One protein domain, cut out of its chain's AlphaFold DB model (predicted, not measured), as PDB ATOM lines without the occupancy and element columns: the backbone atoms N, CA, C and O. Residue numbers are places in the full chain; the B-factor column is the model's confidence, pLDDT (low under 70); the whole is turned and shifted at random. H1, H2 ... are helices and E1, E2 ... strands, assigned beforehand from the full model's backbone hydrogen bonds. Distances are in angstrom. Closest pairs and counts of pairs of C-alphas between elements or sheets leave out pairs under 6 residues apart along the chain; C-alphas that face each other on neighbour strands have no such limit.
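This is residues 33 to 87 and 152 to 266 of the 266 residues of an uncharacterized protein of Flavobacteriales bacterium (UniProt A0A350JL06). One long, strongly twisted sheet of eight strands makes the body; near its E5 edge it curls round the helix H2, and near its other edge the short helix H1 only grazes it. The long helix H3 follows the last strand, and its residues 255 to 265, with residue 266, stick out as a free arm. The printed part has 170 residues with three named helices and eight named strands, in the order H1 E1 E2 E3 E4 H2 E5 E6 E7 E8 H3. The sheet runs E1 E2 E3 E4 E8 E7 E6 E5, antiparallel throughout, and the class is mixed, helices and strands. The whole is compact, with a radius of gyration of the C-alphas of 17.9 A and spans of 49 by 47 by 26 A.

The longest strand, E4, holds residues 161 to 174 and measures 38.7 A, from C-alpha 161 at (-20.413, 9.119, 38.637). Before it come E1, residues 55 to 58, E2, residues 63 to 70, 22.5 A, and E3, residues 73 to 82, 29.3 A. After it come E5, residues 191 to 193, E6, residues 206 to 212, 19.3 A, E7, residues 217 to 224, 22.2 A, and E8, residues 235 to 242, 22.5 A. H1 is residues 46 to 51, beginning at C-alpha 46 (-18.116, 2.820, 46.802), and H2 is residues 179 to 188, 14.1 A. H3 is residues 245 to 265, 31.4 A, ending at C-alpha 265 (-11.509, -29.313, 33.237).

E4 and E8 are antiparallel neighbours at 159 degrees, with N 169 and O 239 at 2.8 A. On the other side of E4 is E3, at 161 degrees, with N 76 and O 168 at 2.9 A. E1 E2 E3 and E5 E6 E7 E8 are meanders, each strand the antiparallel neighbour of the one before; N 66 and O 77 of the hairpin E2 and E3 are 2.8 A apart, and N 222 and O 238 of the hairpin E7 and E8 also 2.8 A. H2 is on one face of the sheet, making two layers, and its closest C-alphas to E5 are those of Ile 186 and Val 192, 7.2 A. H1 only grazes the sheet with residues 46 to 50; the C-alphas of Leu 46 and Gln 162, the closest of H1 and E4, are 7.3 A apart. H3 is not on the sheet, but only just, with 4 pairs of C-alphas within 10 A. Every O i to N i+4 pair is within hydrogen-bond range in H1 and H2, and 16 of 17 in H3.

The C-alphas of Arg 230 and Asp 266, the two farthest apart, are 58.1 A apart. Residues 88 to 151 are not printed, and the gap from C-alpha 87 to C-alpha 152 is 24.6 A. The link from E5 to E6 is long, with 12 residues. The mean pLDDT of the printed part is 70.1; 76 residues are under 70, among them residues 152 to 162 and 243 to 266.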
ATOM      1  N   PRO A  33      -7.751 -10.741  56.557       37.78
ATOM      2  CA  PRO A  33      -6.556 -10.163  55.980       37.78
ATOM      3  C   PRO A  33      -6.904  -8.953  55.118       37.78
ATOM      4  O   PRO A  33      -7.925  -8.982  54.415       37.78
ATOM      5  N   PRO A  34      -6.057  -7.909  55.107       49.50
ATOM      6  CA  PRO A  34      -6.084  -7.014  53.976       49.50
ATOM      7  C   PRO A  34      -5.937  -7.896  52.737       49.50
ATOM      8  O   PRO A  34      -5.086  -8.789  52.698       49.50
ATOM      9  N   TRP A  35      -6.802  -7.680  51.751       59.06
ATOM     10  CA  TRP A  35      -6.565  -8.203  50.413       59.06
ATOM     11  C   TRP A  35      -5.099  -7.911  50.093       59.06
ATOM     12  O   TRP A  35      -4.617  -6.826  50.447       59.06
ATOM     13  N   HIS A  36      -4.400  -8.913  49.566       68.06
ATOM     14  CA  HIS A  36      -2.943  -8.971  49.485       68.06
ATOM     15  C   HIS A  36      -2.338  -7.586  49.142       68.06
ATOM     16  O   HIS A  36      -2.933  -6.844  48.351       68.06
ATOM     17  N   PRO A  37      -1.207  -7.161  49.745       71.94
ATOM     18  CA  PRO A  37      -0.706  -5.779  49.648       71.94
ATOM     19  C   PRO A  37      -0.585  -5.262  48.204       71.94
ATOM     20  O   PRO A  37      -0.794  -4.075  47.961       71.94
ATOM     21  N   PHE A  38      -0.340  -6.171  47.258       70.94
ATOM     22  CA  PHE A  38      -0.253  -5.909  45.819       70.94
ATOM     23  C   PHE A  38      -1.467  -6.376  44.996       70.94
ATOM     24  O   PHE A  38      -1.498  -6.215  43.782       70.94
ATOM     25  N   GLU A  39      -2.493  -6.962  45.609       69.00
ATOM     26  CA  GLU A  39      -3.717  -7.328  44.896       69.00
ATOM     27  C   GLU A  39      -4.665  -6.134  44.835       69.00
ATOM     28  O   GLU A  39      -5.116  -5.628  45.861       69.00
ATOM     29  N   LEU A  40      -5.023  -5.700  43.631       64.56
ATOM     30  CA  LEU A  40      -6.093  -4.731  43.444       64.56
ATOM     31  C   LEU A  40      -7.419  -5.457  43.235       64.56
ATOM     32  O   LEU A  40      -7.613  -6.152  42.240       64.56
ATOM     33  N   ASN A  41      -8.370  -5.254  44.148       59.91
ATOM     34  CA  ASN A  41      -9.742  -5.663  43.888       59.91
ATOM     35  C   ASN A  41     -10.353  -4.708  42.858       59.91
ATOM     36  O   ASN A  41     -10.867  -3.637  43.170       59.91
ATOM     37  N   SER A  42     -10.295  -5.130  41.608       52.44
ATOM     38  CA  SER A  42     -10.831  -4.410  40.469       52.44
ATOM     39  C   SER A  42     -12.334  -4.646  40.274       52.44
ATOM     40  O   SER A  42     -12.815  -4.620  39.152       52.44
ATOM     41  N   ASN A  43     -13.094  -4.960  41.321       56.47
ATOM     42  CA  ASN A  43     -14.563  -4.945  41.308       56.47
ATOM     43  C   ASN A  43     -15.115  -4.125  42.477       56.47
ATOM     44  O   ASN A  43     -16.257  -4.302  42.908       56.47
ATOM     45  N   LEU A  44     -14.293  -3.221  43.012       68.81
ATOM     46  CA  LEU A  44     -14.725  -2.323  44.061       68.81
ATOM     47  C   LEU A  44     -15.705  -1.284  43.507       68.81
ATOM     48  O   LEU A  44     -15.527  -0.729  42.424       68.81
ATOM     49  N   THR A  45     -16.736  -1.024  44.294       68.31
ATOM     50  CA  THR A  45     -17.648   0.104  44.172       68.31
ATOM     51  C   THR A  45     -17.583   0.856  45.493       68.31
ATOM     52  O   THR A  45     -17.149   0.300  46.507       68.31
ATOM     53  N   LEU A  46     -18.031   2.110  45.528       70.62
ATOM     54  CA  LEU A  46     -18.116   2.820  46.802       70.62
ATOM     55  C   LEU A  46     -18.989   2.053  47.808       70.62
ATOM     56  O   LEU A  46     -18.640   1.937  48.981       70.62
ATOM     57  N   GLU A  47     -20.085   1.448  47.337       67.06
ATOM     58  CA  GLU A  47     -20.940   0.602  48.168       67.06
ATOM     59  C   GLU A  47     -20.184  -0.608  48.744       67.06
ATOM     60  O   GLU A  47     -20.334  -0.917  49.932       67.06
ATOM     61  N   SER A  48     -19.354  -1.289  47.946       66.31
ATOM     62  CA  SER A  48     -18.591  -2.444  48.433       66.31
ATOM     63  C   SER A  48     -17.479  -2.040  49.411       66.31
ATOM     64  O   SER A  48     -17.261  -2.734  50.402       66.31
ATOM     65  N   ILE A  49     -16.851  -0.876  49.219       71.56
ATOM     66  CA  ILE A  49     -15.883  -0.295  50.164       71.56
ATOM     67  C   ILE A  49     -16.563   0.034  51.503       71.56
ATOM     68  O   ILE A  49     -16.130  -0.432  52.560       71.56
ATOM     69  N   VAL A  50     -17.671   0.780  51.477       70.56
ATOM     70  CA  VAL A  50     -18.393   1.200  52.693       70.56
ATOM     71  C   VAL A  50     -18.966  -0.001  53.454       70.56
ATOM     72  O   VAL A  50     -18.873  -0.062  54.686       70.56
ATOM     73  N   SER A  51     -19.526  -0.981  52.739       64.75
ATOM     74  CA  SER A  51     -20.048  -2.214  53.349       64.75
ATOM     75  C   SER A  51     -18.956  -3.083  53.978       64.75
ATOM     76  O   SER A  51     -19.220  -3.734  54.984       64.75
ATOM     77  N   ASN A  52     -17.716  -3.016  53.481       63.97
ATOM     78  CA  ASN A  52     -16.540  -3.674  54.067       63.97
ATOM     79  C   ASN A  52     -15.926  -2.890  55.255       63.97
ATOM     80  O   ASN A  52     -14.821  -3.165  55.730       63.97
ATOM     81  N   GLY A  53     -16.638  -1.888  55.776       66.25
ATOM     82  CA  GLY A  53     -16.260  -1.206  57.013       66.25
ATOM     83  C   GLY A  53     -15.336  -0.002  56.833       66.25
ATOM     84  O   GLY A  53     -15.000   0.627  57.832       66.25
ATOM     85  N   TYR A  54     -14.976   0.366  55.601       74.00
ATOM     86  CA  TYR A  54     -14.232   1.598  55.339       74.00
ATOM     87  C   TYR A  54     -15.098   2.822  55.642       74.00
ATOM     88  O   TYR A  54     -16.328   2.800  55.494       74.00
ATOM     89  N   ARG A  55     -14.463   3.900  56.097       72.44
ATOM     90  CA  ARG A  55     -15.119   5.151  56.488       72.44
ATOM     91  C   ARG A  55     -14.423   6.328  55.833       72.44
ATOM     92  O   ARG A  55     -13.223   6.280  55.594       72.44
ATOM     93  N   LEU A  56     -15.179   7.381  55.552       71.75
ATOM     94  CA  LEU A  56     -14.620   8.608  55.002       71.75
ATOM     95  C   LEU A  56     -13.612   9.211  55.996       71.75
ATOM     96  O   LEU A  56     -13.969   9.495  57.140       71.75
ATOM     97  N   SER A  57     -12.372   9.403  55.554       70.94
ATOM     98  CA  SER A  57     -11.294  10.026  56.329       70.94
ATOM     99  C   SER A  57     -11.065  11.487  55.946       70.94
ATOM    100  O   SER A  57     -10.644  12.277  56.787       70.94
ATOM    101  N   GLY A  58     -11.384  11.875  54.709       65.12
ATOM    102  CA  GLY A  58     -11.245  13.249  54.235       65.12
ATOM    103  C   GLY A  58     -11.588  13.398  52.757       65.12
ATOM    104  O   GLY A  58     -11.942  12.423  52.099       65.12
ATOM    105  N   ALA A  59     -11.484  14.621  52.240       67.75
ATOM    106  CA  ALA A  59     -11.699  14.920  50.823       67.75
ATOM    107  C   ALA A  59     -10.675  15.945  50.280       67.75
ATOM    108  O   ALA A  59     -11.063  17.048  49.883       67.75
ATOM    109  N   PRO A  60      -9.360  15.652  50.323       60.81
ATOM    110  CA  PRO A  60      -8.343  16.555  49.798       60.81
ATOM    111  C   PRO A  60      -8.545  16.768  48.297       60.81
ATOM    112  O   PRO A  60      -8.792  15.822  47.552       60.81
ATOM    113  N   CYS A  61      -8.457  18.024  47.857       57.09
ATOM    114  CA  CYS A  61      -8.551  18.406  46.443       57.09
ATOM    115  C   CYS A  61      -9.790  17.848  45.704       57.09
ATOM    116  O   CYS A  61      -9.750  17.661  44.493       57.09
ATOM    117  N   GLY A  62     -10.893  17.577  46.418       59.78
ATOM    118  CA  GLY A  62     -12.130  17.033  45.837       59.78
ATOM    119  C   GLY A  62     -12.160  15.508  45.655       59.78
ATOM    120  O   GLY A  62     -13.175  14.979  45.208       59.78
ATOM    121  N   MET A  63     -11.101  14.793  46.043       66.00
ATOM    122  CA  MET A  63     -11.049  13.330  46.026       66.00
ATOM    123  C   MET A  63     -11.435  12.772  47.398       66.00
ATOM    124  O   MET A  63     -10.743  13.005  48.386       66.00
ATOM    125  N   PHE A  64     -12.536  12.025  47.481       72.62
ATOM    126  CA  PHE A  64     -13.016  11.456  48.741       72.62
ATOM    127  C   PHE A  64     -12.169  10.250  49.144       72.62
ATOM    128  O   PHE A  64     -12.112   9.258  48.426       72.62
ATOM    129  N   MET A  65     -11.547  10.299  50.316       77.38
ATOM    130  CA  MET A  65     -10.712   9.221  50.838       77.38
ATOM    131  C   MET A  65     -11.492   8.355  51.822       77.38
ATOM    132  O   MET A  65     -12.011   8.848  52.821       77.38
ATOM    133  N   PHE A  66     -11.541   7.051  51.572       76.06
ATOM    134  CA  PHE A  66     -12.158   6.063  52.450       76.06
ATOM    135  C   PHE A  66     -11.083   5.185  53.075       76.06
ATOM    136  O   PHE A  66     -10.409   4.435  52.373       76.06
ATOM    137  N   ALA A  67     -10.940   5.268  54.396       80.56
ATOM    138  CA  ALA A  67      -9.915   4.578  55.159       80.56
ATOM    139  C   ALA A  67     -10.483   3.452  56.036       80.56
ATOM    140  O   ALA A  67     -11.622   3.518  56.512       80.56
ATOM    141  N   LYS A  68      -9.664   2.429  56.277       77.25
ATOM    142  CA  LYS A  68      -9.875   1.391  57.290       77.25
ATOM    143  C   LYS A  68      -8.543   1.098  57.973       77.25
ATOM    144  O   LYS A  68      -7.559   0.803  57.295       77.25
ATOM    145  N   GLU A  69      -8.538   1.167  59.297       75.50
ATOM    146  CA  GLU A  69      -7.386   0.833  60.137       75.50
ATOM    147  C   GLU A  69      -7.536  -0.585  60.694       75.50
ATOM    148  O   GLU A  69      -8.627  -1.002  61.094       75.50
ATOM    149  N   MET A  70      -6.443  -1.341  60.688       70.75
ATOM    150  CA  MET A  70      -6.368  -2.731  61.131       70.75
ATOM    151  C   MET A  70      -5.006  -2.970  61.790       70.75
ATOM    152  O   MET A  70      -4.027  -3.303  61.121       70.75
ATOM    153  N   GLY A  71      -4.937  -2.798  63.113       74.06
ATOM    154  CA  GLY A  71      -3.664  -2.841  63.840       74.06
ATOM    155  C   GLY A  71      -2.728  -1.738  63.345       74.06
ATOM    156  O   GLY A  71      -3.130  -0.582  63.294       74.06
ATOM    157  N   ASP A  72      -1.524  -2.114  62.920       74.19
ATOM    158  CA  ASP A  72      -0.505  -1.178  62.420       74.19
ATOM    159  C   ASP A  72      -0.673  -0.844  60.927       74.19
ATOM    160  O   ASP A  72       0.205  -0.239  60.317       74.19
ATOM    161  N   THR A  73      -1.765  -1.294  60.302       77.31
ATOM    162  CA  THR A  73      -2.017  -1.125  58.869       77.31
ATOM    163  C   THR A  73      -3.215  -0.221  58.612       77.31
ATOM    164  O   THR A  73      -4.301  -0.461  59.137       77.31
ATOM    165  N   THR A  74      -3.052   0.737  57.704       81.75
ATOM    166  CA  THR A  74      -4.126   1.603  57.211       81.75
ATOM    167  C   THR A  74      -4.263   1.454  55.706       81.75
ATOM    168  O   THR A  74      -3.297   1.608  54.959       81.75
ATOM    169  N   ILE A  75      -5.478   1.174  55.240       82.06
ATOM    170  CA  ILE A  75      -5.801   1.142  53.811       82.06
ATOM    171  C   ILE A  75      -6.688   2.324  53.492       82.06
ATOM    172  O   ILE A  75      -7.718   2.496  54.139       82.06
ATOM    173  N   VAL A  76      -6.314   3.092  52.474       83.88
ATOM    174  CA  VAL A  76      -7.077   4.234  51.975       83.88
ATOM    175  C   VAL A  76      -7.384   4.029  50.500       83.88
ATOM    176  O   VAL A  76      -6.490   3.702  49.723       83.88
ATOM    177  N   TYR A  77      -8.640   4.232  50.120       82.75
ATOM    178  CA  TYR A  77      -9.078   4.343  48.732       82.75
ATOM    179  C   TYR A  77      -9.466   5.784  48.441       82.75
ATOM    180  O   TYR A  77     -10.303   6.328  49.162       82.75
ATOM    181  N   GLY A  78      -8.917   6.383  47.389       80.38
ATOM    182  CA  GLY A  78      -9.427   7.648  46.880       80.38
ATOM    183  C   GLY A  78     -10.505   7.405  45.828       80.38
ATOM    184  O   GLY A  78     -10.420   6.543  44.945       80.38
ATOM    185  N   VAL A  79     -11.596   8.142  45.988       74.88
ATOM    186  CA  VAL A  79     -12.826   8.013  45.223       74.88
ATOM    187  C   VAL A  79     -13.168   9.381  44.664       74.88
ATOM    188  O   VAL A  79     -13.504  10.315  45.391       74.88
ATOM    189  N   ASN A  80     -13.100   9.491  43.346       71.81
ATOM    190  CA  ASN A  80     -13.608  10.642  42.625       71.81
ATOM    191  C   ASN A  80     -15.115  10.483  42.473       71.81
ATOM    192  O   ASN A  80     -15.590   9.446  42.000       71.81
ATOM    193  N   ILE A  81     -15.852  11.506  42.894       66.62
ATOM    194  CA  ILE A  81     -17.305  11.553  42.792       66.62
ATOM    195  C   ILE A  81     -17.657  12.788  41.975       66.62
ATOM    196  O   ILE A  81     -17.438  13.911  42.425       66.62
ATOM    197  N   ASP A  82     -18.192  12.572  40.778       62.00
ATOM    198  CA  ASP A  82     -18.752  13.638  39.955       62.00
ATOM    199  C   ASP A  82     -20.280  13.608  40.084       62.00
ATOM    200  O   ASP A  82     -20.941  12.607  39.797       62.00
ATOM    201  N   TYR A  83     -20.831  14.719  40.572       57.72
ATOM    202  CA  TYR A  83     -22.268  14.913  40.766       57.72
ATOM    203  C   TYR A  83     -23.007  15.183  39.449       57.72
ATOM    204  O   TYR A  83     -24.240  15.239  39.436       57.72
ATOM    205  N   ASN A  84     -22.285  15.334  38.336       50.59
ATOM    206  CA  ASN A  84     -22.889  15.310  37.017       50.59
ATOM    207  C   ASN A  84     -23.251  13.863  36.635       50.59
ATOM    208  O   ASN A  84     -22.427  12.953  36.762       50.59
ATOM    209  N   PRO A  85     -24.479  13.619  36.150       46.06
ATOM    210  CA  PRO A  85     -24.887  12.288  35.740       46.06
ATOM    211  C   PRO A  85     -24.011  11.775  34.592       46.06
ATOM    212  O   PRO A  85     -23.841  12.442  33.570       46.06
ATOM    213  N   TYR A  86     -23.484  10.562  34.763       45.03
ATOM    214  CA  TYR A  86     -22.636   9.892  33.782       45.03
ATOM    215  C   TYR A  86     -23.426   9.557  32.509       45.03
ATOM    216  O   TYR A  86     -24.352   8.744  32.542       45.03
ATOM    217  N   ASP A  87     -23.048  10.143  31.372       50.69
ATOM    218  CA  ASP A  87     -23.714   9.934  30.077       50.69
ATOM    219  C   ASP A  87     -23.196   8.702  29.302       50.69
ATOM    220  O   ASP A  87     -23.636   8.431  28.181       50.69
ATOM    221  N   TRP A 152     -22.056  12.019  55.797       50.31
ATOM    222  CA  TRP A 152     -22.565  11.364  54.586       50.31
ATOM    223  C   TRP A 152     -23.212  10.004  54.890       50.31
ATOM    224  O   TRP A 152     -22.670   9.186  55.640       50.31
ATOM    225  N   GLN A 153     -24.380   9.756  54.302       49.34
ATOM    226  CA  GLN A 153     -25.155   8.519  54.376       49.34
ATOM    227  C   GLN A 153     -25.007   7.694  53.090       49.34
ATOM    228  O   GLN A 153     -24.650   8.202  52.032       49.34
ATOM    229  N   LYS A 154     -25.319   6.391  53.173       45.28
ATOM    230  CA  LYS A 154     -25.146   5.399  52.091       45.28
ATOM    231  C   LYS A 154     -25.793   5.795  50.742       45.28
ATOM    232  O   LYS A 154     -25.371   5.257  49.730       45.28
ATOM    233  N   GLY A 155     -26.772   6.707  50.723       53.41
ATOM    234  CA  GLY A 155     -27.483   7.144  49.511       53.41
ATOM    235  C   GLY A 155     -27.088   8.521  48.967       53.41
ATOM    236  O   GLY A 155     -27.646   8.955  47.965       53.41
ATOM    237  N   ASP A 156     -26.144   9.226  49.595       54.75
ATOM    238  CA  ASP A 156     -25.842  10.615  49.209       54.75
ATOM    239  C   ASP A 156     -25.122  10.736  47.854       54.75
ATOM    240  O   ASP A 156     -25.057  11.820  47.279       54.75
ATOM    241  N   PHE A 157     -24.618   9.621  47.319       57.53
ATOM    242  CA  PHE A 157     -23.921   9.549  46.030       57.53
ATOM    243  C   PHE A 157     -24.686   8.725  44.985       57.53
ATOM    244  O   PHE A 157     -24.124   8.357  43.946       57.53
ATOM    245  N   ASP A 158     -25.958   8.412  45.249       58.50
ATOM    246  CA  ASP A 158     -26.801   7.647  44.333       58.50
ATOM    247  C   ASP A 158     -26.982   8.413  43.014       58.50
ATOM    248  O   ASP A 158     -27.417   9.564  42.984       58.50
ATOM    249  N   GLY A 159     -26.629   7.774  41.897       53.62
ATOM    250  CA  GLY A 159     -26.715   8.375  40.561       53.62
ATOM    251  C   GLY A 159     -25.557   9.309  40.184       53.62
ATOM    252  O   GLY A 159     -25.521   9.773  39.044       53.62
ATOM    253  N   CYS A 160     -24.603   9.544  41.088       57.97
ATOM    254  CA  CYS A 160     -23.357  10.240  40.771       57.97
ATOM    255  C   CYS A 160     -22.399   9.305  40.021       57.97
ATOM    256  O   CYS A 160     -22.395   8.089  40.242       57.97
ATOM    257  N   TYR A 161     -21.552   9.864  39.157       62.12
ATOM    258  CA  TYR A 161     -20.413   9.119  38.637       62.12
ATOM    259  C   TYR A 161     -19.407   8.891  39.764       62.12
ATOM    260  O   TYR A 161     -19.067   9.811  40.505       62.12
ATOM    261  N   GLN A 162     -18.934   7.655  39.898       67.69
ATOM    262  CA  GLN A 162     -18.002   7.258  40.947       67.69
ATOM    263  C   GLN A 162     -16.831   6.510  40.321       67.69
ATOM    264  O   GLN A 162     -17.022   5.572  39.542       67.69
ATOM    265  N   LYS A 163     -15.614   6.899  40.692       70.62
ATOM    266  CA  LYS A 163     -14.384   6.258  40.238       70.62
ATOM    267  C   LYS A 163     -13.418   6.104  41.400       70.62
ATOM    268  O   LYS A 163     -12.941   7.095  41.941       70.62
ATOM    269  N   ILE A 164     -13.071   4.865  41.726       74.44
ATOM    270  CA  ILE A 164     -11.974   4.574  42.651       74.44
ATOM    271  C   ILE A 164     -10.679   4.732  41.856       74.44
ATOM    272  O   ILE A 164     -10.457   3.998  40.894       74.44
ATOM    273  N   GLY A 165      -9.902   5.762  42.180       71.00
ATOM    274  CA  GLY A 165      -8.757   6.199  41.380       71.00
ATOM    275  C   GLY A 165      -7.423   5.662  41.874       71.00
ATOM    276  O   GLY A 165      -6.501   5.496  41.082       71.00
ATOM    277  N   ASP A 166      -7.325   5.371  43.162       77.19
ATOM    278  CA  ASP A 166      -6.077   5.076  43.846       77.19
ATOM    279  C   ASP A 166      -6.327   4.271  45.121       77.19
ATOM    280  O   ASP A 166      -7.400   4.300  45.737       77.19
ATOM    281  N   ARG A 167      -5.297   3.523  45.510       83.44
ATOM    282  CA  ARG A 167      -5.207   2.868  46.811       83.44
ATOM    283  C   ARG A 167      -3.842   3.154  47.413       83.44
ATOM    284  O   ARG A 167      -2.822   2.982  46.745       83.44
ATOM    285  N   ALA A 168      -3.840   3.484  48.698       85.94
ATOM    286  CA  ALA A 168      -2.661   3.474  49.544       85.94
ATOM    287  C   ALA A 168      -2.808   2.384  50.610       85.94
ATOM    288  O   ALA A 168      -3.818   2.305  51.309       85.94
ATOM    289  N   PHE A 169      -1.798   1.531  50.727       86.81
ATOM    290  CA  PHE A 169      -1.649   0.556  51.799       86.81
ATOM    291  C   PHE A 169      -0.451   0.975  52.647       86.81
ATOM    292  O   PHE A 169       0.673   0.980  52.156       86.81
ATOM    293  N   THR A 170      -0.699   1.356  53.894       86.31
ATOM    294  CA  THR A 170       0.302   1.938  54.793       86.31
ATOM    295  C   THR A 170       0.520   1.020  55.983       86.31
ATOM    296  O   THR A 170      -0.452   0.613  56.610       86.31
ATOM    297  N   ILE A 171       1.774   0.710  56.302       84.56
ATOM    298  CA  ILE A 171       2.186   0.004  57.517       84.56
ATOM    299  C   ILE A 171       2.999   0.967  58.375       84.56
ATOM    300  O   ILE A 171       3.985   1.533  57.902       84.56
ATOM    301  N   ASN A 172       2.626   1.110  59.639       85.25
ATOM    302  CA  ASN A 172       3.428   1.806  60.630       85.25
ATOM    303  C   ASN A 172       4.630   0.933  61.045       85.25
ATOM    304  O   ASN A 172       4.462  -0.214  61.458       85.25
ATOM    305  N   LEU A 173       5.844   1.469  60.912       84.19
ATOM    306  CA  LEU A 173       7.103   0.784  61.217       84.19
ATOM    307  C   LEU A 173       7.682   1.174  62.590       84.19
ATOM    308  O   LEU A 173       8.640   0.550  63.044       84.19
ATOM    309  N   GLY A 174       7.112   2.179  63.257       85.38
ATOM    310  CA  GLY A 174       7.654   2.762  64.483       85.38
ATOM    311  C   GLY A 174       8.844   3.691  64.223       85.38
ATOM    312  O   GLY A 174       8.956   4.304  63.163       85.38
ATOM    313  N   ASP A 175       9.744   3.785  65.201       86.44
ATOM    314  CA  ASP A 175      10.799   4.809  65.226       86.44
ATOM    315  C   ASP A 175      11.983   4.534  64.289       86.44
ATOM    316  O   ASP A 175      12.802   5.411  64.018       86.44
ATOM    317  N   THR A 176      12.091   3.305  63.789       85.88
ATOM    318  CA  THR A 176      13.160   2.858  62.886       85.88
ATOM    319  C   THR A 176      12.610   1.810  61.930       85.88
ATOM    320  O   THR A 176      11.576   1.207  62.204       85.88
ATOM    321  N   PHE A 177      13.323   1.532  60.841       85.00
ATOM    322  CA  PHE A 177      12.930   0.466  59.918       85.00
ATOM    323  C   PHE A 177      14.100  -0.420  59.490       85.00
ATOM    324  O   PHE A 177      15.250   0.007  59.487       85.00
ATOM    325  N   ASP A 178      13.808  -1.652  59.075       85.94
ATOM    326  CA  ASP A 178      14.778  -2.556  58.450       85.94
ATOM    327  C   ASP A 178      14.433  -2.710  56.962       85.94
ATOM    328  O   ASP A 178      13.489  -3.414  56.590       85.94
ATOM    329  N   SER A 179      15.209  -2.049  56.100       82.12
ATOM    330  CA  SER A 179      15.017  -2.085  54.645       82.12
ATOM    331  C   SER A 179      15.133  -3.499  54.069       82.12
ATOM    332  O   SER A 179      14.428  -3.834  53.118       82.12
ATOM    333  N   VAL A 180      15.956  -4.368  54.668       81.94
ATOM    334  CA  VAL A 180      16.113  -5.764  54.240       81.94
ATOM    335  C   VAL A 180      14.883  -6.583  54.623       81.94
ATOM    336  O   VAL A 180      14.440  -7.437  53.849       81.94
ATOM    337  N   ALA A 181      14.308  -6.337  55.802       83.88
ATOM    338  CA  ALA A 181      13.061  -6.977  56.212       83.88
ATOM    339  C   ALA A 181      11.891  -6.570  55.305       83.88
ATOM    340  O   ALA A 181      11.121  -7.437  54.893       83.88
ATOM    341  N   ILE A 182      11.801  -5.290  54.933       85.44
ATOM    342  CA  ILE A 182      10.764  -4.780  54.025       85.44
ATOM    343  C   ILE A 182      10.940  -5.364  52.619       85.44
ATOM    344  O   ILE A 182       9.981  -5.872  52.044       85.44
ATOM    345  N   ALA A 183      12.163  -5.396  52.085       81.31
ATOM    346  CA  ALA A 183      12.427  -6.023  50.790       81.31
ATOM    347  C   ALA A 183      12.050  -7.516  50.782       81.31
ATOM    348  O   ALA A 183      11.463  -8.019  49.822       81.31
ATOM    349  N   ARG A 184      12.321  -8.228  51.885       78.94
ATOM    350  CA  ARG A 184      11.893  -9.623  52.056       78.94
ATOM    351  C   ARG A 184      10.373  -9.749  52.120       78.94
ATOM    352  O   ARG A 184       9.842 -10.674  51.515       78.94
ATOM    353  N   TYR A 185       9.688  -8.849  52.825       85.12
ATOM    354  CA  TYR A 185       8.226  -8.808  52.871       85.12
ATOM    355  C   TYR A 185       7.633  -8.632  51.468       85.12
ATOM    356  O   TYR A 185       6.723  -9.371  51.105       85.12
ATOM    357  N   ILE A 186       8.187  -7.729  50.653       84.06
ATOM    358  CA  ILE A 186       7.765  -7.536  49.258       84.06
ATOM    359  C   ILE A 186       7.914  -8.839  48.463       84.06
ATOM    360  O   ILE A 186       6.949  -9.302  47.861       84.06
ATOM    361  N   GLY A 187       9.089  -9.473  48.525       80.94
ATOM    362  CA  GLY A 187       9.347 -10.728  47.811       80.94
ATOM    363  C   GLY A 187       8.506 -11.916  48.294       80.94
ATOM    364  O   GLY A 187       8.171 -12.788  47.503       80.94
ATOM    365  N   GLN A 188       8.135 -11.956  49.578       80.38
ATOM    366  CA  GLN A 188       7.210 -12.962  50.126       80.38
ATOM    367  C   GLN A 188       5.766 -12.782  49.644       80.38
ATOM    368  O   GLN A 188       4.977 -13.716  49.753       80.38
ATOM    369  N   ASN A 189       5.440 -11.597  49.136       80.62
ATOM    370  CA  ASN A 189       4.149 -11.231  48.566       80.62
ATOM    371  C   ASN A 189       4.269 -11.086  47.031       80.62
ATOM    372  O   ASN A 189       3.697 -10.172  46.447       80.62
ATOM    373  N   ASP A 190       5.096 -11.923  46.389       82.12
ATOM    374  CA  ASP A 190       5.328 -12.003  44.933       82.12
ATOM    375  C   ASP A 190       5.668 -10.673  44.221       82.12
ATOM    376  O   ASP A 190       5.516 -10.536  43.001       82.12
ATOM    377  N   GLY A 191       6.148  -9.682  44.974       84.25
ATOM    378  CA  GLY A 191       6.647  -8.421  44.449       84.25
ATOM    379  C   GLY A 191       8.123  -8.518  44.066       84.25
ATOM    380  O   GLY A 191       8.956  -9.022  44.819       84.25
ATOM    381  N   VAL A 192       8.466  -7.977  42.903       85.94
ATOM    382  CA  VAL A 192       9.832  -7.840  42.403       85.94
ATOM    383  C   VAL A 192      10.221  -6.378  42.432       85.94
ATOM    384  O   VAL A 192       9.637  -5.548  41.740       85.94
ATOM    385  N   ILE A 193      11.230  -6.068  43.233       86.50
ATOM    386  CA  ILE A 193      11.825  -4.737  43.278       86.50
ATOM    387  C   ILE A 193      12.620  -4.525  41.985       86.50
ATOM    388  O   ILE A 193      13.478  -5.342  41.650       86.50
ATOM    389  N   LEU A 194      12.309  -3.453  41.258       80.06
ATOM    390  CA  LEU A 194      12.940  -3.133  39.974       80.06
ATOM    391  C   LEU A 194      14.136  -2.185  40.111       80.06
ATOM    392  O   LEU A 194      14.995  -2.159  39.232       80.06
ATOM    393  N   ASP A 195      14.184  -1.443  41.214       70.62
ATOM    394  CA  ASP A 195      15.249  -0.499  41.547       70.62
ATOM    395  C   ASP A 195      16.239  -1.083  42.567       70.62
ATOM    396  O   ASP A 195      16.066  -2.181  43.095       70.62
ATOM    397  N   ASP A 196      17.297  -0.341  42.883       67.81
ATOM    398  CA  ASP A 196      18.169  -0.709  43.994       67.81
ATOM    399  C   ASP A 196      17.487  -0.389  45.338       67.81
ATOM    400  O   ASP A 196      17.136   0.756  45.629       67.81
ATOM    401  N   ALA A 197      17.329  -1.402  46.197       60.28
ATOM    402  CA  ALA A 197      16.802  -1.242  47.554       60.28
ATOM    403  C   ALA A 197      17.689  -0.351  48.452       60.28
ATOM    404  O   ALA A 197      17.254   0.052  49.533       60.28
ATOM    405  N   SER A 198      18.913  -0.019  48.016       62.00
ATOM    406  CA  SER A 198      19.769   0.993  48.651       62.00
ATOM    407  C   SER A 198      19.176   2.411  48.628       62.00
ATOM    408  O   SER A 198      19.625   3.265  49.393       62.00
ATOM    409  N   ASN A 199      18.124   2.649  47.835       66.88
ATOM    410  CA  ASN A 199      17.386   3.914  47.792       66.88
ATOM    411  C   ASN A 199      16.635   4.254  49.091       66.88
ATOM    412  O   ASN A 199      16.132   5.368  49.223       66.88
ATOM    413  N   TRP A 200      16.545   3.332  50.053       80.69
ATOM    414  CA  TRP A 200      15.964   3.603  51.367       80.69
ATOM    415  C   TRP A 200      17.029   3.917  52.416       80.69
ATOM    416  O   TRP A 200      17.871   3.080  52.742       80.69
ATOM    417  N   SER A 201      16.937   5.104  53.015       82.31
ATOM    418  CA  SER A 201      17.846   5.578  54.063       82.31
ATOM    419  C   SER A 201      17.108   5.895  55.363       82.31
ATOM    420  O   SER A 201      15.985   6.384  55.335       82.31
ATOM    421  N   GLN A 202      17.748   5.678  56.516       82.12
ATOM    422  CA  GLN A 202      17.180   6.075  57.818       82.12
ATOM    423  C   GLN A 202      17.074   7.597  57.997       82.12
ATOM    424  O   GLN A 202      16.491   8.044  58.974       82.12
ATOM    425  N   GLU A 203      17.690   8.389  57.119       81.75
ATOM    426  CA  GLU A 203      17.657   9.852  57.201       81.75
ATOM    427  C   GLU A 203      16.471  10.424  56.422       81.75
ATOM    428  O   GLU A 203      15.781  11.304  56.918       81.75
ATOM    429  N   ASN A 204      16.209   9.894  55.221       80.62
ATOM    430  CA  ASN A 204      15.247  10.483  54.284       80.62
ATOM    431  C   ASN A 204      14.168   9.502  53.800       80.62
ATOM    432  O   ASN A 204      13.295   9.883  53.024       80.62
ATOM    433  N   GLY A 205      14.228   8.232  54.204       86.94
ATOM    434  CA  GLY A 205      13.396   7.185  53.625       86.94
ATOM    435  C   GLY A 205      13.769   6.941  52.165       86.94
ATOM    436  O   GLY A 205      14.958   6.892  51.838       86.94
ATOM    437  N   GLY A 206      12.762   6.770  51.307       85.75
ATOM    438  CA  GLY A 206      12.917   6.732  49.852       85.75
ATOM    439  C   GLY A 206      11.787   5.996  49.131       85.75
ATOM    440  O   GLY A 206      10.844   5.500  49.747       85.75
ATOM    441  N   HIS A 207      11.909   5.885  47.810       87.12
ATOM    442  CA  HIS A 207      10.892   5.310  46.932       87.12
ATOM    443  C   HIS A 207      11.513   4.288  45.981       87.12
ATOM    444  O   HIS A 207      12.626   4.490  45.499       87.12
ATOM    445  N   ILE A 208      10.785   3.208  45.704       86.00
ATOM    446  CA  ILE A 208      11.166   2.184  44.728       86.00
ATOM    447  C   ILE A 208       9.946   1.737  43.926       86.00
ATOM    448  O   ILE A 208       8.819   1.716  44.440       86.00
ATOM    449  N   LEU A 209      10.175   1.315  42.687       85.69
ATOM    450  CA  LEU A 209       9.158   0.658  41.881       85.69
ATOM    451  C   LEU A 209       9.175  -0.861  42.112       85.69
ATOM    452  O   LEU A 209      10.223  -1.511  42.078       85.69
ATOM    453  N   VAL A 210       7.993  -1.435  42.329       83.88
ATOM    454  CA  VAL A 210       7.789  -2.875  42.520       83.88
ATOM    455  C   VAL A 210       6.844  -3.401  41.453       83.88
ATOM    456  O   VAL A 210       5.752  -2.874  41.281       83.88
ATOM    457  N   TYR A 211       7.236  -4.463  40.763       81.56
ATOM    458  CA  TYR A 211       6.381  -5.198  39.839       81.56
ATOM    459  C   TYR A 211       5.803  -6.439  40.515       81.56
ATOM    460  O   TYR A 211       6.527  -7.218  41.123       81.56
ATOM    461  N   TYR A 212       4.495  -6.626  40.414       82.38
ATOM    462  CA  TYR A 212       3.774  -7.739  41.011       82.38
ATOM    463  C   TYR A 212       3.364  -8.727  39.919       82.38
ATOM    464  O   TYR A 212       2.483  -8.441  39.105       82.38
ATOM    465  N   HIS A 213       4.021  -9.888  39.917       69.94
ATOM    466  CA  HIS A 213       3.878 -10.916  38.882       69.94
ATOM    467  C   HIS A 213       2.442 -11.413  38.656       69.94
ATOM    468  O   HIS A 213       2.054 -11.539  37.500       69.94
ATOM    469  N   PRO A 214       1.635 -11.709  39.695       70.75
ATOM    470  CA  PRO A 214       0.332 -12.344  39.498       70.75
ATOM    471  C   PRO A 214      -0.680 -11.514  38.707       70.75
ATOM    472  O   PRO A 214      -1.601 -12.086  38.136       70.75
ATOM    473  N   THR A 215      -0.542 -10.186  38.690       69.75
ATOM    474  CA  THR A 215      -1.470  -9.301  37.965       69.75
ATOM    475  C   THR A 215      -0.776  -8.421  36.927       69.75
ATOM    476  O   THR A 215      -1.427  -7.561  36.345       69.75
ATOM    477  N   ASP A 216       0.534  -8.577  36.723       72.75
ATOM    478  CA  ASP A 216       1.350  -7.737  35.838       72.75
ATOM    479  C   ASP A 216       1.264  -6.224  36.131       72.75
ATOM    480  O   ASP A 216       1.233  -5.384  35.228       72.75
ATOM    481  N   LEU A 217       1.241  -5.850  37.415       76.31
ATOM    482  CA  LEU A 217       1.055  -4.458  37.845       76.31
ATOM    483  C   LEU A 217       2.288  -3.890  38.546       76.31
ATOM    484  O   LEU A 217       3.027  -4.597  39.218       76.31
ATOM    485  N   TYR A 218       2.467  -2.576  38.428       81.56
ATOM    486  CA  TYR A 218       3.536  -1.812  39.072       81.56
ATOM    487  C   TYR A 218       3.008  -1.003  40.260       81.56
ATOM    488  O   TYR A 218       1.976  -0.338  40.162       81.56
ATOM    489  N   PHE A 219       3.730  -1.014  41.367       84.00
ATOM    490  CA  PHE A 219       3.389  -0.320  42.601       84.00
ATOM    491  C   PHE A 219       4.546   0.571  43.016       84.00
ATOM    492  O   PHE A 219       5.704   0.152  42.977       84.00
ATOM    493  N   LEU A 220       4.231   1.785  43.456       86.25
ATOM    494  CA  LEU A 220       5.205   2.654  44.090       86.25
ATOM    495  C   LEU A 220       5.264   2.292  45.575       86.25
ATOM    496  O   LEU A 220       4.281   2.437  46.300       86.25
ATOM    497  N   CYS A 221       6.413   1.804  46.027       88.69
ATOM    498  CA  CYS A 221       6.652   1.468  47.424       88.69
ATOM    499  C   CYS A 221       7.562   2.523  48.047       88.69
ATOM    500  O   CYS A 221       8.649   2.798  47.547       88.69
ATOM    501  N   SER A 222       7.116   3.120  49.144       89.56
ATOM    502  CA  SER A 222       7.751   4.276  49.769       89.56
ATOM    503  C   SER A 222       8.006   4.009  51.242       89.56
ATOM    504  O   SER A 222       7.136   3.472  51.919       89.56
ATOM    505  N   ILE A 223       9.159   4.426  51.747       88.25
ATOM    506  CA  ILE A 223       9.401   4.582  53.180       88.25
ATOM    507  C   ILE A 223       9.483   6.078  53.445       88.25
ATOM    508  O   ILE A 223      10.290   6.759  52.816       88.25
ATOM    509  N   ARG A 224       8.628   6.602  54.319       87.31
ATOM    510  CA  ARG A 224       8.550   8.043  54.592       87.31
ATOM    511  C   ARG A 224       8.057   8.326  56.002       87.31
ATOM    512  O   ARG A 224       7.503   7.444  56.652       87.31
ATOM    513  N   HIS A 225       8.219   9.568  56.435       84.69
ATOM    514  CA  HIS A 225       7.488  10.083  57.584       84.69
ATOM    515  C   HIS A 225       6.020  10.367  57.214       84.69
ATOM    516  O   HIS A 225       5.736  10.671  56.046       84.69
ATOM    517  N   PRO A 226       5.090  10.284  58.183       78.44
ATOM    518  CA  PRO A 226       3.719  10.735  57.997       78.44
ATOM    519  C   PRO A 226       3.679  12.194  57.537       78.44
ATOM    520  O   PRO A 226       4.532  12.998  57.906       78.44
ATOM    521  N   TYR A 227       2.636  12.566  56.797       68.06
ATOM    522  CA  TYR A 227       2.404  13.970  56.428       68.06
ATOM    523  C   TYR A 227       2.091  14.873  57.630       68.06
ATOM    524  O   TYR A 227       2.199  16.091  57.524       68.06
ATOM    525  N   ASP A 228       1.669  14.301  58.760       69.88
ATOM    526  CA  ASP A 228       1.459  15.063  59.985       69.88
ATOM    527  C   ASP A 228       2.802  15.310  60.682       69.88
ATOM    528  O   ASP A 228       3.292  14.463  61.428       69.88
ATOM    529  N   GLU A 229       3.368  16.497  60.462       59.97
ATOM    530  CA  GLU A 229       4.643  16.945  61.043       59.97
ATOM    531  C   GLU A 229       4.670  16.909  62.582       59.97
ATOM    532  O   GLU A 229       5.737  16.970  63.189       59.97
ATOM    533  N   ARG A 230       3.509  16.791  63.245       60.97
ATOM    534  CA  ARG A 230       3.421  16.661  64.709       60.97
ATOM    535  C   ARG A 230       3.826  15.271  65.204       60.97
ATOM    536  O   ARG A 230       3.991  15.090  66.411       60.97
ATOM    537  N   ILE A 231       3.931  14.291  64.309       66.00
ATOM    538  CA  ILE A 231       4.342  12.927  64.625       66.00
ATOM    539  C   ILE A 231       5.843  12.806  64.353       66.00
ATOM    540  O   ILE A 231       6.281  12.394  63.280       66.00
ATOM    541  N   GLU A 232       6.642  13.194  65.344       64.50
ATOM    542  CA  GLU A 232       8.095  13.052  65.278       64.50
ATOM    543  C   GLU A 232       8.509  11.576  65.359       64.50
ATOM    544  O   GLU A 232       7.968  10.811  66.158       64.50
ATOM    545  N   ASN A 233       9.529  11.204  64.579       74.56
ATOM    546  CA  ASN A 233      10.177   9.890  64.621       74.56
ATOM    547  C   ASN A 233       9.234   8.709  64.353       74.56
ATOM    548  O   ASN A 233       9.347   7.690  65.016       74.56
ATOM    549  N   LEU A 234       8.319   8.818  63.390       83.12
ATOM    550  CA  LEU A 234       7.530   7.675  62.925       83.12
ATOM    551  C   LEU A 234       7.848   7.366  61.469       83.12
ATOM    552  O   LEU A 234       7.799   8.264  60.634       83.12
ATOM    553  N   TRP A 235       8.136   6.109  61.155       86.75
ATOM    554  CA  TRP A 235       8.305   5.639  59.788       86.75
ATOM    555  C   TRP A 235       7.075   4.883  59.309       86.75
ATOM    556  O   TRP A 235       6.501   4.062  60.023       86.75
ATOM    557  N   GLU A 236       6.713   5.114  58.057       88.50
ATOM    558  CA  GLU A 236       5.637   4.422  57.367       88.50
ATOM    559  C   GLU A 236       6.179   3.734  56.119       88.50
ATOM    560  O   GLU A 236       6.914   4.339  55.335       88.50
ATOM    561  N   PHE A 237       5.773   2.484  55.904       88.00
ATOM    562  CA  PHE A 237       5.894   1.820  54.614       88.00
ATOM    563  C   PHE A 237       4.581   1.957  53.850       88.00
ATOM    564  O   PHE A 237       3.551   1.458  54.296       88.00
ATOM    565  N   VAL A 238       4.613   2.608  52.693       89.31
ATOM    566  CA  VAL A 238       3.431   2.913  51.889       89.31
ATOM    567  C   VAL A 238       3.552   2.262  50.521       89.31
ATOM    568  O   VAL A 238       4.489   2.537  49.779       89.31
ATOM    569  N   ILE A 239       2.572   1.445  50.161       88.06
ATOM    570  CA  ILE A 239       2.398   0.885  48.823       88.06
ATOM    571  C   ILE A 239       1.258   1.652  48.161       88.06
ATOM    572  O   ILE A 239       0.117   1.591  48.625       88.06
ATOM    573  N   THR A 240       1.550   2.376  47.084       86.19
ATOM    574  CA  THR A 240       0.550   3.124  46.320       86.19
ATOM    575  C   THR A 240       0.459   2.633  44.885       86.19
ATOM    576  O   THR A 240       1.441   2.216  44.263       86.19
ATOM    577  N   ARG A 241      -0.758   2.682  44.347       78.50
ATOM    578  CA  ARG A 241      -1.015   2.481  42.923       78.50
ATOM    579  C   ARG A 241      -2.301   3.191  42.518       78.50
ATOM    580  O   ARG A 241      -3.322   3.069  43.197       78.50
ATOM    581  N   SER A 242      -2.254   3.868  41.376       71.75
ATOM    582  CA  SER A 242      -3.453   4.323  40.674       71.75
ATOM    583  C   SER A 242      -4.186   3.118  40.086       71.75
ATOM    584  O   SER A 242      -3.565   2.255  39.467       71.75
ATOM    585  N   ILE A 243      -5.500   3.053  40.263       65.12
ATOM    586  CA  ILE A 243      -6.375   2.010  39.729       65.12
ATOM    587  C   ILE A 243      -7.015   2.566  38.444       65.12
ATOM    588  O   ILE A 243      -8.014   3.290  38.509       65.12
ATOM    589  N   PRO A 244      -6.447   2.315  37.249       56.78
ATOM    590  CA  PRO A 244      -7.064   2.769  36.013       56.78
ATOM    591  C   PRO A 244      -8.342   1.969  35.720       56.78
ATOM    592  O   PRO A 244      -8.452   0.779  36.009       56.78
ATOM    593  N   LYS A 245      -9.307   2.611  35.048       49.59
ATOM    594  CA  LYS A 245     -10.586   1.997  34.627       49.59
ATOM    595  C   LYS A 245     -10.388   0.773  33.712       49.59
ATOM    596  O   LYS A 245     -11.252  -0.099  33.658       49.59
ATOM    597  N   LEU A 246      -9.260   0.717  32.998       41.84
ATOM    598  CA  LEU A 246      -8.884  -0.370  32.087       41.84
ATOM    599  C   LEU A 246      -8.482  -1.659  32.823       41.84
ATOM    600  O   LEU A 246      -8.810  -2.739  32.331       41.84
ATOM    601  N   ASP A 247      -7.895  -1.563  34.021       46.72
ATOM    602  CA  ASP A 247      -7.529  -2.738  34.829       46.72
ATOM    603  C   ASP A 247      -8.793  -3.468  35.319       46.72
ATOM    604  O   ASP A 247      -8.842  -4.692  35.321       46.72
ATOM    605  N   GLN A 248      -9.874  -2.733  35.605       48.34
ATOM    606  CA  GLN A 248     -11.198  -3.273  35.955       48.34
ATOM    607  C   GLN A 248     -11.786  -4.171  34.850       48.34
ATOM    608  O   GLN A 248     -12.357  -5.224  35.126       48.34
ATOM    609  N   GLY A 249     -11.659  -3.760  33.585       45.91
ATOM    610  CA  GLY A 249     -12.176  -4.512  32.438       45.91
ATOM    611  C   GLY A 249     -11.291  -5.700  32.059       45.91
ATOM    612  O   GLY A 249     -11.806  -6.784  31.791       45.91
ATOM    613  N   ALA A 250      -9.971  -5.510  32.076       45.72
ATOM    614  CA  ALA A 250      -9.002  -6.553  31.747       45.72
ATOM    615  C   ALA A 250      -8.984  -7.682  32.794       45.72
ATOM    616  O   ALA A 250      -9.046  -8.851  32.420       45.72
ATOM    617  N   LEU A 251      -9.021  -7.350  34.091       49.25
ATOM    618  CA  LEU A 251      -9.069  -8.339  35.177       49.25
ATOM    619  C   LEU A 251     -10.399  -9.109  35.216       49.25
ATOM    620  O   LEU A 251     -10.426 -10.283  35.580       49.25
ATOM    621  N   ASN A 252     -11.506  -8.486  34.802       52.56
ATOM    622  CA  ASN A 252     -12.785  -9.185  34.652       52.56
ATOM    623  C   ASN A 252     -12.775 -10.167  33.475       52.56
ATOM    624  O   ASN A 252     -13.263 -11.287  33.615       52.56
ATOM    625  N   LEU A 253     -12.167  -9.789  32.347       51.50
ATOM    626  CA  LEU A 253     -11.965 -10.700  31.217       51.50
ATOM    627  C   LEU A 253     -11.054 -11.879  31.586       51.50
ATOM    628  O   LEU A 253     -11.291 -12.998  31.133       51.50
ATOM    629  N   GLU A 254     -10.043 -11.645  32.421       48.75
ATOM    630  CA  GLU A 254      -9.143 -12.686  32.914       48.75
ATOM    631  C   GLU A 254      -9.830 -13.637  33.903       48.75
ATOM    632  O   GLU A 254      -9.802 -14.846  33.692       48.75
ATOM    633  N   LYS A 255     -10.574 -13.120  34.891       53.78
ATOM    634  CA  LYS A 255     -11.391 -13.956  35.790       53.78
ATOM    635  C   LYS A 255     -12.439 -14.774  35.039       53.78
ATOM    636  O   LYS A 255     -12.631 -15.949  35.344       53.78
ATOM    637  N   GLU A 256     -13.101 -14.188  34.042       54.59
ATOM    638  CA  GLU A 256     -14.022 -14.934  33.178       54.59
ATOM    639  C   GLU A 256     -13.310 -16.026  32.374       54.59
ATOM    640  O   GLU A 256     -13.886 -17.089  32.136       54.59
ATOM    641  N   ARG A 257     -12.082 -15.770  31.910       46.97
ATOM    642  CA  ARG A 257     -11.272 -16.757  31.189       46.97
ATOM    643  C   ARG A 257     -10.897 -17.916  32.107       46.97
ATOM    644  O   ARG A 257     -11.078 -19.061  31.706       46.97
ATOM    645  N   ASP A 258     -10.438 -17.635  33.319       55.12
ATOM    646  CA  ASP A 258      -9.981 -18.657  34.263       55.12
ATOM    647  C   ASP A 258     -11.152 -19.511  34.777       55.12
ATOM    648  O   ASP A 258     -11.063 -20.736  34.772       55.12
ATOM    649  N   GLN A 259     -12.312 -18.903  35.054       59.47
ATOM    650  CA  GLN A 259     -13.549 -19.640  35.359       59.47
ATOM    651  C   GLN A 259     -14.005 -20.534  34.197       59.47
ATOM    652  O   GLN A 259     -14.489 -21.644  34.417       59.47
ATOM    653  N   LYS A 260     -13.858 -20.075  32.946       56.03
ATOM    654  CA  LYS A 260     -14.150 -20.894  31.756       56.03
ATOM    655  C   LYS A 260     -13.160 -22.044  31.591       56.03
ATOM    656  O   LYS A 260     -13.554 -23.087  31.083       56.03
ATOM    657  N   ILE A 261     -11.901 -21.854  31.982       50.66
ATOM    658  CA  ILE A 261     -10.870 -22.893  31.965       50.66
ATOM    659  C   ILE A 261     -11.177 -23.947  33.031       50.66
ATOM    660  O   ILE A 261     -11.237 -25.125  32.692       50.66
ATOM    661  N   GLU A 262     -11.438 -23.553  34.279       52.97
ATOM    662  CA  GLU A 262     -11.805 -24.482  35.358       52.97
ATOM    663  C   GLU A 262     -13.063 -25.288  35.008       52.97
ATOM    664  O   GLU A 262     -13.043 -26.513  35.062       52.97
ATOM    665  N   ALA A 263     -14.109 -24.628  34.499       51.59
ATOM    666  CA  ALA A 263     -15.335 -25.291  34.047       51.59
ATOM    667  C   ALA A 263     -15.152 -26.208  32.820       51.59
ATOM    668  O   ALA A 263     -16.073 -26.942  32.466       51.59
ATOM    669  N   TYR A 264     -14.014 -26.132  32.124       40.19
ATOM    670  CA  TYR A 264     -13.674 -27.021  31.011       40.19
ATOM    671  C   TYR A 264     -12.907 -28.271  31.471       40.19
ATOM    672  O   TYR A 264     -12.845 -29.254  30.731       40.19
ATOM    673  N   TYR A 265     -12.296 -28.222  32.659       43.56
ATOM    674  CA  TYR A 265     -11.509 -29.313  33.237       43.56
ATOM    675  C   TYR A 265     -12.234 -30.085  34.358       43.56
ATOM    676  O   TYR A 265     -11.737 -31.146  34.741       43.56
ATOM    677  N   ASP A 266     -13.398 -29.606  34.812       43.41
ATOM    678  CA  ASP A 266     -14.400 -30.342  35.609       43.41
ATOM    679  C   ASP A 266     -15.451 -31.052  34.728       43.41
ATOM    680  O   ASP A 266     -15.878 -32.176  35.093       43.41
TER     681      ASP A 266